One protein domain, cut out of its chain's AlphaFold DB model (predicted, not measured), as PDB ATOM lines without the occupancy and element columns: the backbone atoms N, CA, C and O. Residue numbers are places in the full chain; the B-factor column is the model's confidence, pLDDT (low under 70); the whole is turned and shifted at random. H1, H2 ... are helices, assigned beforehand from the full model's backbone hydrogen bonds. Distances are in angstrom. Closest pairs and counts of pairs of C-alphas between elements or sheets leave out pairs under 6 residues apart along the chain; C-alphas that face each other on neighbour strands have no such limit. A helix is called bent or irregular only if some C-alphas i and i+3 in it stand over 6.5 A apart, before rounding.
ATOM      1  N   LEU A  16      39.231 -24.035  17.651       81.38
ATOM      2  CA  LEU A  16      38.858 -22.638  17.871       81.38
ATOM      3  C   LEU A  16      39.015 -21.846  16.569       81.38
ATOM      4  O   LEU A  16      40.003 -22.003  15.856       81.38
ATOM      5  N   THR A  17      38.062 -20.961  16.289       86.75
ATOM      6  CA  THR A  17      38.182 -20.003  15.179       86.75
ATOM      7  C   THR A  17      39.239 -18.941  15.491       86.75
ATOM      8  O   THR A  17      39.473 -18.618  16.658       86.75
ATOM      9  N   ASP A  18      39.821 -18.317  14.464       86.62
ATOM     10  CA  ASP A  18      40.809 -17.238  14.636       86.62
ATOM     11  C   ASP A  18      40.270 -16.065  15.472       86.62
ATOM     12  O   ASP A  18      40.991 -15.467  16.277       86.62
ATOM     13  N   ALA A  19      38.974 -15.767  15.338       83.62
ATOM     14  CA  ALA A  19      38.295 -14.747  16.129       83.62
ATOM     15  C   ALA A  19      38.224 -15.126  17.620       83.62
ATOM     16  O   ALA A  19      38.495 -14.294  18.487       83.62
ATOM     17  N   GLN A  20      37.916 -16.389  17.931       81.69
ATOM     18  CA  GLN A  20      37.913 -16.897  19.307       81.69
ATOM     19  C   GLN A  20      39.329 -16.933  19.893       81.69
ATOM     20  O   GLN A  20      39.525 -16.523  21.036       81.69
ATOM     21  N   LEU A  21      40.325 -17.360  19.113       86.19
ATOM     22  CA  LEU A  21      41.720 -17.405  19.548       86.19
ATOM     23  C   LEU A  21      42.263 -16.003  19.865       86.19
ATOM     24  O   LEU A  21      42.901 -15.795  20.900       86.19
ATOM     25  N   SER A  22      41.951 -15.030  19.008       86.56
ATOM     26  CA  SER A  22      42.307 -13.621  19.211       86.56
ATOM     27  C   SER A  22      41.648 -13.054  20.469       86.56
ATOM     28  O   SER A  22      42.302 -12.379  21.265       86.56
ATOM     29  N   HIS A  23      40.376 -13.383  20.702       84.31
ATOM     30  CA  HIS A  23      39.650 -12.953  21.896       84.31
ATOM     31  C   HIS A  23      40.260 -13.532  23.185       84.31
ATOM     32  O   HIS A  23      40.496 -12.800  24.147       84.31
ATOM     33  N   VAL A  24      40.573 -14.832  23.206       87.62
ATOM     34  CA  VAL A  24      41.211 -15.490  24.362       87.62
ATOM     35  C   VAL A  24      42.599 -14.907  24.629       87.62
ATOM     36  O   VAL A  24      42.958 -14.668  25.781       87.62
ATOM     37  N   THR A  25      43.358 -14.620  23.572       88.69
ATOM     38  CA  THR A  25      44.693 -14.018  23.668       88.69
ATOM     39  C   THR A  25      44.622 -12.607  24.254       88.69
ATOM     40  O   THR A  25      45.371 -12.294  25.177       88.69
ATOM     41  N   ALA A  26      43.664 -11.786  23.816       89.06
ATOM     42  CA  ALA A  26      43.452 -10.453  24.375       89.06
ATOM     43  C   ALA A  26      43.084 -10.499  25.871       89.06
ATOM     44  O   ALA A  26      43.617  -9.723  26.667       89.06
ATOM     45  N   ILE A  27      42.220 -11.440  26.279       89.56
ATOM     46  CA  ILE A  27      41.881 -11.655  27.695       89.56
ATOM     47  C   ILE A  27      43.118 -12.085  28.491       89.56
ATOM     48  O   ILE A  27      43.379 -11.532  29.562       89.56
ATOM     49  N   ARG A  28      43.891 -13.051  27.980       91.88
ATOM     50  CA  ARG A  28      45.131 -13.526  28.610       91.88
ATOM     51  C   ARG A  28      46.093 -12.366  28.848       91.88
ATOM     52  O   ARG A  28      46.548 -12.176  29.972       91.88
ATOM     53  N   ASP A  29      46.377 -11.587  27.811       93.00
ATOM     54  CA  ASP A  29      47.362 -10.505  27.870       93.00
ATOM     55  C   ASP A  29      46.921  -9.389  28.821       93.00
ATOM     56  O   ASP A  29      47.747  -8.801  29.525       93.00
ATOM     57  N   HIS A  30      45.613  -9.128  28.902       92.88
ATOM     58  CA  HIS A  30      45.049  -8.222  29.893       92.88
ATOM     59  C   HIS A  30      45.318  -8.709  31.326       92.88
ATOM     60  O   HIS A  30      45.875  -7.963  32.131       92.88
ATOM     61  N   TRP A  31      44.980  -9.960  31.648       91.06
ATOM     62  CA  TRP A  31      45.137 -10.481  33.010       91.06
ATOM     63  C   TRP A  31      46.593 -10.729  33.411       91.06
ATOM     64  O   TRP A  31      46.930 -10.495  34.569       91.06
ATOM     65  N   ILE A  32      47.472 -11.118  32.479       91.69
ATOM     66  CA  ILE A  32      48.920 -11.210  32.737       91.69
ATOM     67  C   ILE A  32      49.468  -9.841  33.139       91.69
ATOM     68  O   ILE A  32      50.183  -9.729  34.132       91.69
ATOM     69  N   ARG A  33      49.091  -8.782  32.414       93.06
ATOM     70  CA  ARG A  33      49.515  -7.415  32.737       93.06
ATOM     71  C   ARG A  33      49.059  -6.988  34.131       93.06
ATOM     72  O   ARG A  33      49.836  -6.389  34.862       93.06
ATOM     73  N   VAL A  34      47.818  -7.310  34.501       86.56
ATOM     74  CA  VAL A  34      47.285  -7.015  35.840       86.56
ATOM     75  C   VAL A  34      48.015  -7.827  36.915       86.56
ATOM     76  O   VAL A  34      48.422  -7.262  37.924       86.56
ATOM     77  N   GLY A  35      48.222  -9.130  36.701       82.81
ATOM     78  CA  GLY A  35      48.847 -10.030  37.677       82.81
ATOM     79  C   GLY A  35      50.341  -9.785  37.906       82.81
ATOM     80  O   GLY A  35      50.842 -10.072  38.988       82.81
ATOM     81  N   LEU A  36      51.043  -9.233  36.913       87.50
ATOM     82  CA  LEU A  36      52.456  -8.850  37.014       87.50
ATOM     83  C   LEU A  36      52.659  -7.382  37.427       87.50
ATOM     84  O   LEU A  36      53.799  -6.922  37.496       87.50
ATOM     85  N   SER A  37      51.580  -6.637  37.685       88.12
ATOM     86  CA  SER A  37      51.674  -5.243  38.116       88.12
ATOM     87  C   SER A  37      52.269  -5.132  39.521       88.12
ATOM     88  O   SER A  37      51.896  -5.865  40.436       88.12
ATOM     89  N   THR A  38      53.175  -4.171  39.701       85.88
ATOM     90  CA  THR A  38      53.751  -3.787  41.000       85.88
ATOM     91  C   THR A  38      53.185  -2.464  41.523       85.88
ATOM     92  O   THR A  38      53.663  -1.934  42.529       85.88
ATOM     93  N   GLU A  39      52.164  -1.919  40.859       87.62
ATOM     94  CA  GLU A  39      51.466  -0.722  41.320       87.62
ATOM     95  C   GLU A  39      50.779  -0.971  42.669       87.62
ATOM     96  O   GLU A  39      50.370  -2.087  43.002       87.62
ATOM     97  N   ARG A  40      50.637   0.087  43.478       83.50
ATOM     98  CA  ARG A  40      49.952  -0.033  44.770       83.50
ATOM     99  C   ARG A  40      48.498  -0.455  44.561       83.50
ATOM    100  O   ARG A  40      47.741   0.211  43.864       83.50
ATOM    101  N   CYS A  41      48.102  -1.517  45.256       84.06
ATOM    102  CA  CYS A  41      46.723  -1.983  45.291       84.06
ATOM    103  C   CYS A  41      45.805  -0.971  46.000       84.06
ATOM    104  O   CYS A  41      46.111  -0.501  47.100       84.06
ATOM    105  N   ASP A  42      44.649  -0.690  45.395       89.25
ATOM    106  CA  ASP A  42      43.545   0.021  46.039       89.25
ATOM    107  C   ASP A  42      42.833  -0.925  47.016       89.25
ATOM    108  O   ASP A  42      42.013  -1.766  46.631       89.25
ATOM    109  N   ARG A  43      43.177  -0.793  48.301       87.75
ATOM    110  CA  ARG A  43      42.688  -1.681  49.362       87.75
ATOM    111  C   ARG A  43      41.175  -1.598  49.550       87.75
ATOM    112  O   ARG A  43      40.542  -2.633  49.727       87.75
ATOM    113  N   LEU A  44      40.588  -0.404  49.454       88.75
ATOM    114  CA  LEU A  44      39.145  -0.213  49.641       88.75
ATOM    115  C   LEU A  44      38.361  -0.893  48.521       88.75
ATOM    116  O   LEU A  44      37.394  -1.616  48.772       88.75
ATOM    117  N   LYS A  45      38.817  -0.708  47.280       88.81
ATOM    118  CA  LYS A  45      38.219  -1.373  46.123       88.81
ATOM    119  C   LYS A  45      38.380  -2.890  46.202       88.81
ATOM    120  O   LYS A  45      37.425  -3.612  45.920       88.81
ATOM    121  N   ALA A  46      39.553  -3.379  46.603       89.62
ATOM    122  CA  ALA A  46      39.805  -4.809  46.768       89.62
ATOM    123  C   ALA A  46      38.899  -5.436  47.841       89.62
ATOM    124  O   ALA A  46      38.252  -6.446  47.575       89.62
ATOM    125  N   GLU A  47      38.782  -4.815  49.016       91.50
ATOM    126  CA  GLU A  47      37.899  -5.278  50.094       91.50
ATOM    127  C   GLU A  47      36.434  -5.333  49.659       91.50
ATOM    128  O   GLU A  47      35.745  -6.326  49.899       91.50
ATOM    129  N   HIS A  48      35.961  -4.292  48.969       92.06
ATOM    130  CA  HIS A  48      34.601  -4.252  48.441       92.06
ATOM    131  C   HIS A  48      34.333  -5.382  47.435       92.06
ATOM    132  O   HIS A  48      33.270  -6.010  47.467       92.06
ATOM    133  N   LEU A  49      35.295  -5.667  46.552       92.31
ATOM    134  CA  LEU A  49      35.189  -6.747  45.570       92.31
ATOM    135  C   LEU A  49      35.213  -8.129  46.229       92.31
ATOM    136  O   LEU A  49      34.413  -8.982  45.849       92.31
ATOM    137  N   VAL A  50      36.059  -8.341  47.241       91.25
ATOM    138  CA  VAL A  50      36.085  -9.592  48.018       91.25
ATOM    139  C   VAL A  50      34.739  -9.819  48.706       91.25
ATOM    140  O   VAL A  50      34.146 -10.882  48.539       91.25
ATOM    141  N   LYS A  51      34.194  -8.814  49.400       92.50
ATOM    142  CA  LYS A  51      32.864  -8.910  50.031       92.50
ATOM    143  C   LYS A  51      31.761  -9.199  49.016       92.50
ATOM    144  O   LYS A  51      30.904 -10.048  49.244       92.50
ATOM    145  N   SER A  52      31.817  -8.540  47.862       94.00
ATOM    146  CA  SER A  52      30.868  -8.782  46.775       94.00
ATOM    147  C   SER A  52      30.957 -10.214  46.238       94.00
ATOM    148  O   SER A  52      29.922 -10.812  45.962       94.00
ATOM    149  N   ALA A  53      32.159 -10.791  46.140       93.56
ATOM    150  CA  ALA A  53      32.344 -12.183  45.731       93.56
ATOM    151  C   ALA A  53      31.712 -13.170  46.729       93.56
ATOM    152  O   ALA A  53      31.030 -14.099  46.302       93.56
ATOM    153  N   TYR A  54      31.866 -12.934  48.037       92.06
ATOM    154  CA  TYR A  54      31.209 -13.736  49.081       92.06
ATOM    155  C   TYR A  54      29.683 -13.645  48.983       92.06
ATOM    156  O   TYR A  54      29.010 -14.673  48.947       92.06
ATOM    157  N   ARG A  55      29.144 -12.431  48.815       93.12
ATOM    158  CA  ARG A  55      27.702 -12.211  48.644       93.12
ATOM    159  C   ARG A  55      27.142 -12.955  47.430       93.12
ATOM    160  O   ARG A  55      26.092 -13.579  47.521       93.12
ATOM    161  N   VAL A  56      27.849 -12.909  46.297       94.88
ATOM    162  CA  VAL A  56      27.466 -13.637  45.072       94.88
ATOM    163  C   VAL A  56      27.540 -15.153  45.270       94.88
ATOM    164  O   VAL A  56      26.724 -15.875  44.706       94.88
ATOM    165  N   ALA A  57      28.472 -15.633  46.093       92.75
ATOM    166  CA  ALA A  57      28.575 -17.040  46.469       92.75
ATOM    167  C   ALA A  57      27.533 -17.481  47.519       92.75
ATOM    168  O   ALA A  57      27.507 -18.657  47.875       92.75
ATOM    169  N   GLY A  58      26.686 -16.571  48.019       93.25
ATOM    170  CA  GLY A  58      25.715 -16.859  49.078       93.25
ATOM    171  C   GLY A  58      26.347 -17.074  50.457       93.25
ATOM    172  O   GLY A  58      25.739 -17.712  51.310       93.25
ATOM    173  N   LEU A  59      27.571 -16.580  50.663       92.50
ATOM    174  CA  LEU A  59      28.301 -16.655  51.926       92.50
ATOM    175  C   LEU A  59      28.195 -15.329  52.687       92.50
ATOM    176  O   LEU A  59      28.104 -14.261  52.074       92.50
ATOM    177  N   ASP A  60      28.281 -15.401  54.015       89.81
ATOM    178  CA  ASP A  60      28.382 -14.213  54.861       89.81
ATOM    179  C   ASP A  60      29.644 -13.415  54.523       89.81
ATOM    180  O   ASP A  60      30.719 -13.970  54.272       89.81
ATOM    181  N   GLU A  61      29.519 -12.090  54.516       90.38
ATOM    182  CA  GLU A  61      30.665 -11.225  54.267       90.38
ATOM    183  C   GLU A  61      31.729 -11.407  55.357       90.38
ATOM    184  O   GLU A  61      31.393 -11.482  56.542       90.38
ATOM    185  N   PRO A  62      33.025 -11.417  54.993       82.12
ATOM    186  CA  PRO A  62      34.082 -11.513  55.982       82.12
ATOM    187  C   PRO A  62      34.008 -10.310  56.942       82.12
ATOM    188  O   PRO A  62      34.114  -9.161  56.490       82.12
ATOM    189  N   PRO A  63      33.865 -10.543  58.263       75.19
ATOM    190  CA  PRO A  63      33.739  -9.463  59.241       75.19
ATOM    191  C   PRO A  63      35.064  -8.720  59.451       75.19
ATOM    192  O   PRO A  63      35.075  -7.572  59.888       75.19
ATOM    193  N   ILE A  64      36.187  -9.368  59.130       75.12
ATOM    194  CA  ILE A  64      37.539  -8.838  59.292       75.12
ATOM    195  C   ILE A  64      38.333  -9.132  58.020       75.12
ATOM    196  O   ILE A  64      38.344 -10.263  57.535       75.12
ATOM    197  N   VAL A  65      39.041  -8.120  57.512       80.94
ATOM    198  CA  VAL A  65      40.037  -8.272  56.446       80.94
ATOM    199  C   VAL A  65      41.417  -7.951  57.013       80.94
ATOM    200  O   VAL A  65      41.620  -6.907  57.628       80.94
ATOM    201  N   VAL A  66      42.371  -8.861  56.813       79.88
ATOM    202  CA  VAL A  66      43.743  -8.728  57.310       79.88
ATOM    203  C   VAL A  66      44.707  -8.634  56.128       79.88
ATOM    204  O   VAL A  66      44.858  -9.586  55.367       79.88
TER     205      VAL A  66
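AT A GLANCE: This is residues 16 to 66 of the 242 residues of an uncharacterized protein of Gordonia sp. 852002-50816_SCH5313054-a (UniProt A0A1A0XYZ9). Two helices that do not meet make the two arms of a wide open V: H1 is a long arm lying out by itself, the link of residues 36 to 42 forms the bottom, and H2 is the other arm. After H2, the final stretch, residues 57 to 66, turns and folds back beside H2. The printed part has 51 residues, with two named helices, H1 then H2, and no named strand; its class is all helix. The whole is extended, with a radius of gyration of the C-alphas of 15.9 A, and flat, spanning 46 by 30 by 12 A.

HOW THE PARTS SIT: H1, residues 18 to 35, is the longest helix, with 18 residues. H2, residues 43 to 56, is apart from it: no C-alpha of the one is within 8 A of the other. Residues 17 to 23, of which 18 to 23 belong to H1, stand free. Residues 25 to 46, of which 25 to 35 belong to H1 and 43 to 46 to H2, stand free too. In H1 and H2 every O i to N i+4 pair is within hydrogen-bond range, and neither helix is bent.

IN THESE COORDINATES: H1 begins at C-alpha 18, (40.809, -17.238, 14.636), and ends at C-alpha 35, (48.847, -10.030, 37.677), 25.4 A away. H2 runs 19.8 A from C-alpha 43, (42.688, -1.681, 49.362), to C-alpha 56, (27.466, -13.637, 45.072).

THE WHOLE: The two C-alphas farthest apart are those of Asp 18 and Pro 63, at 45.8 A. The printed part has no cut. The link from H1 to H2, 7 residues, is short but not tight. The mean pLDDT of the printed part is 88.1, and no printed residue is under 70.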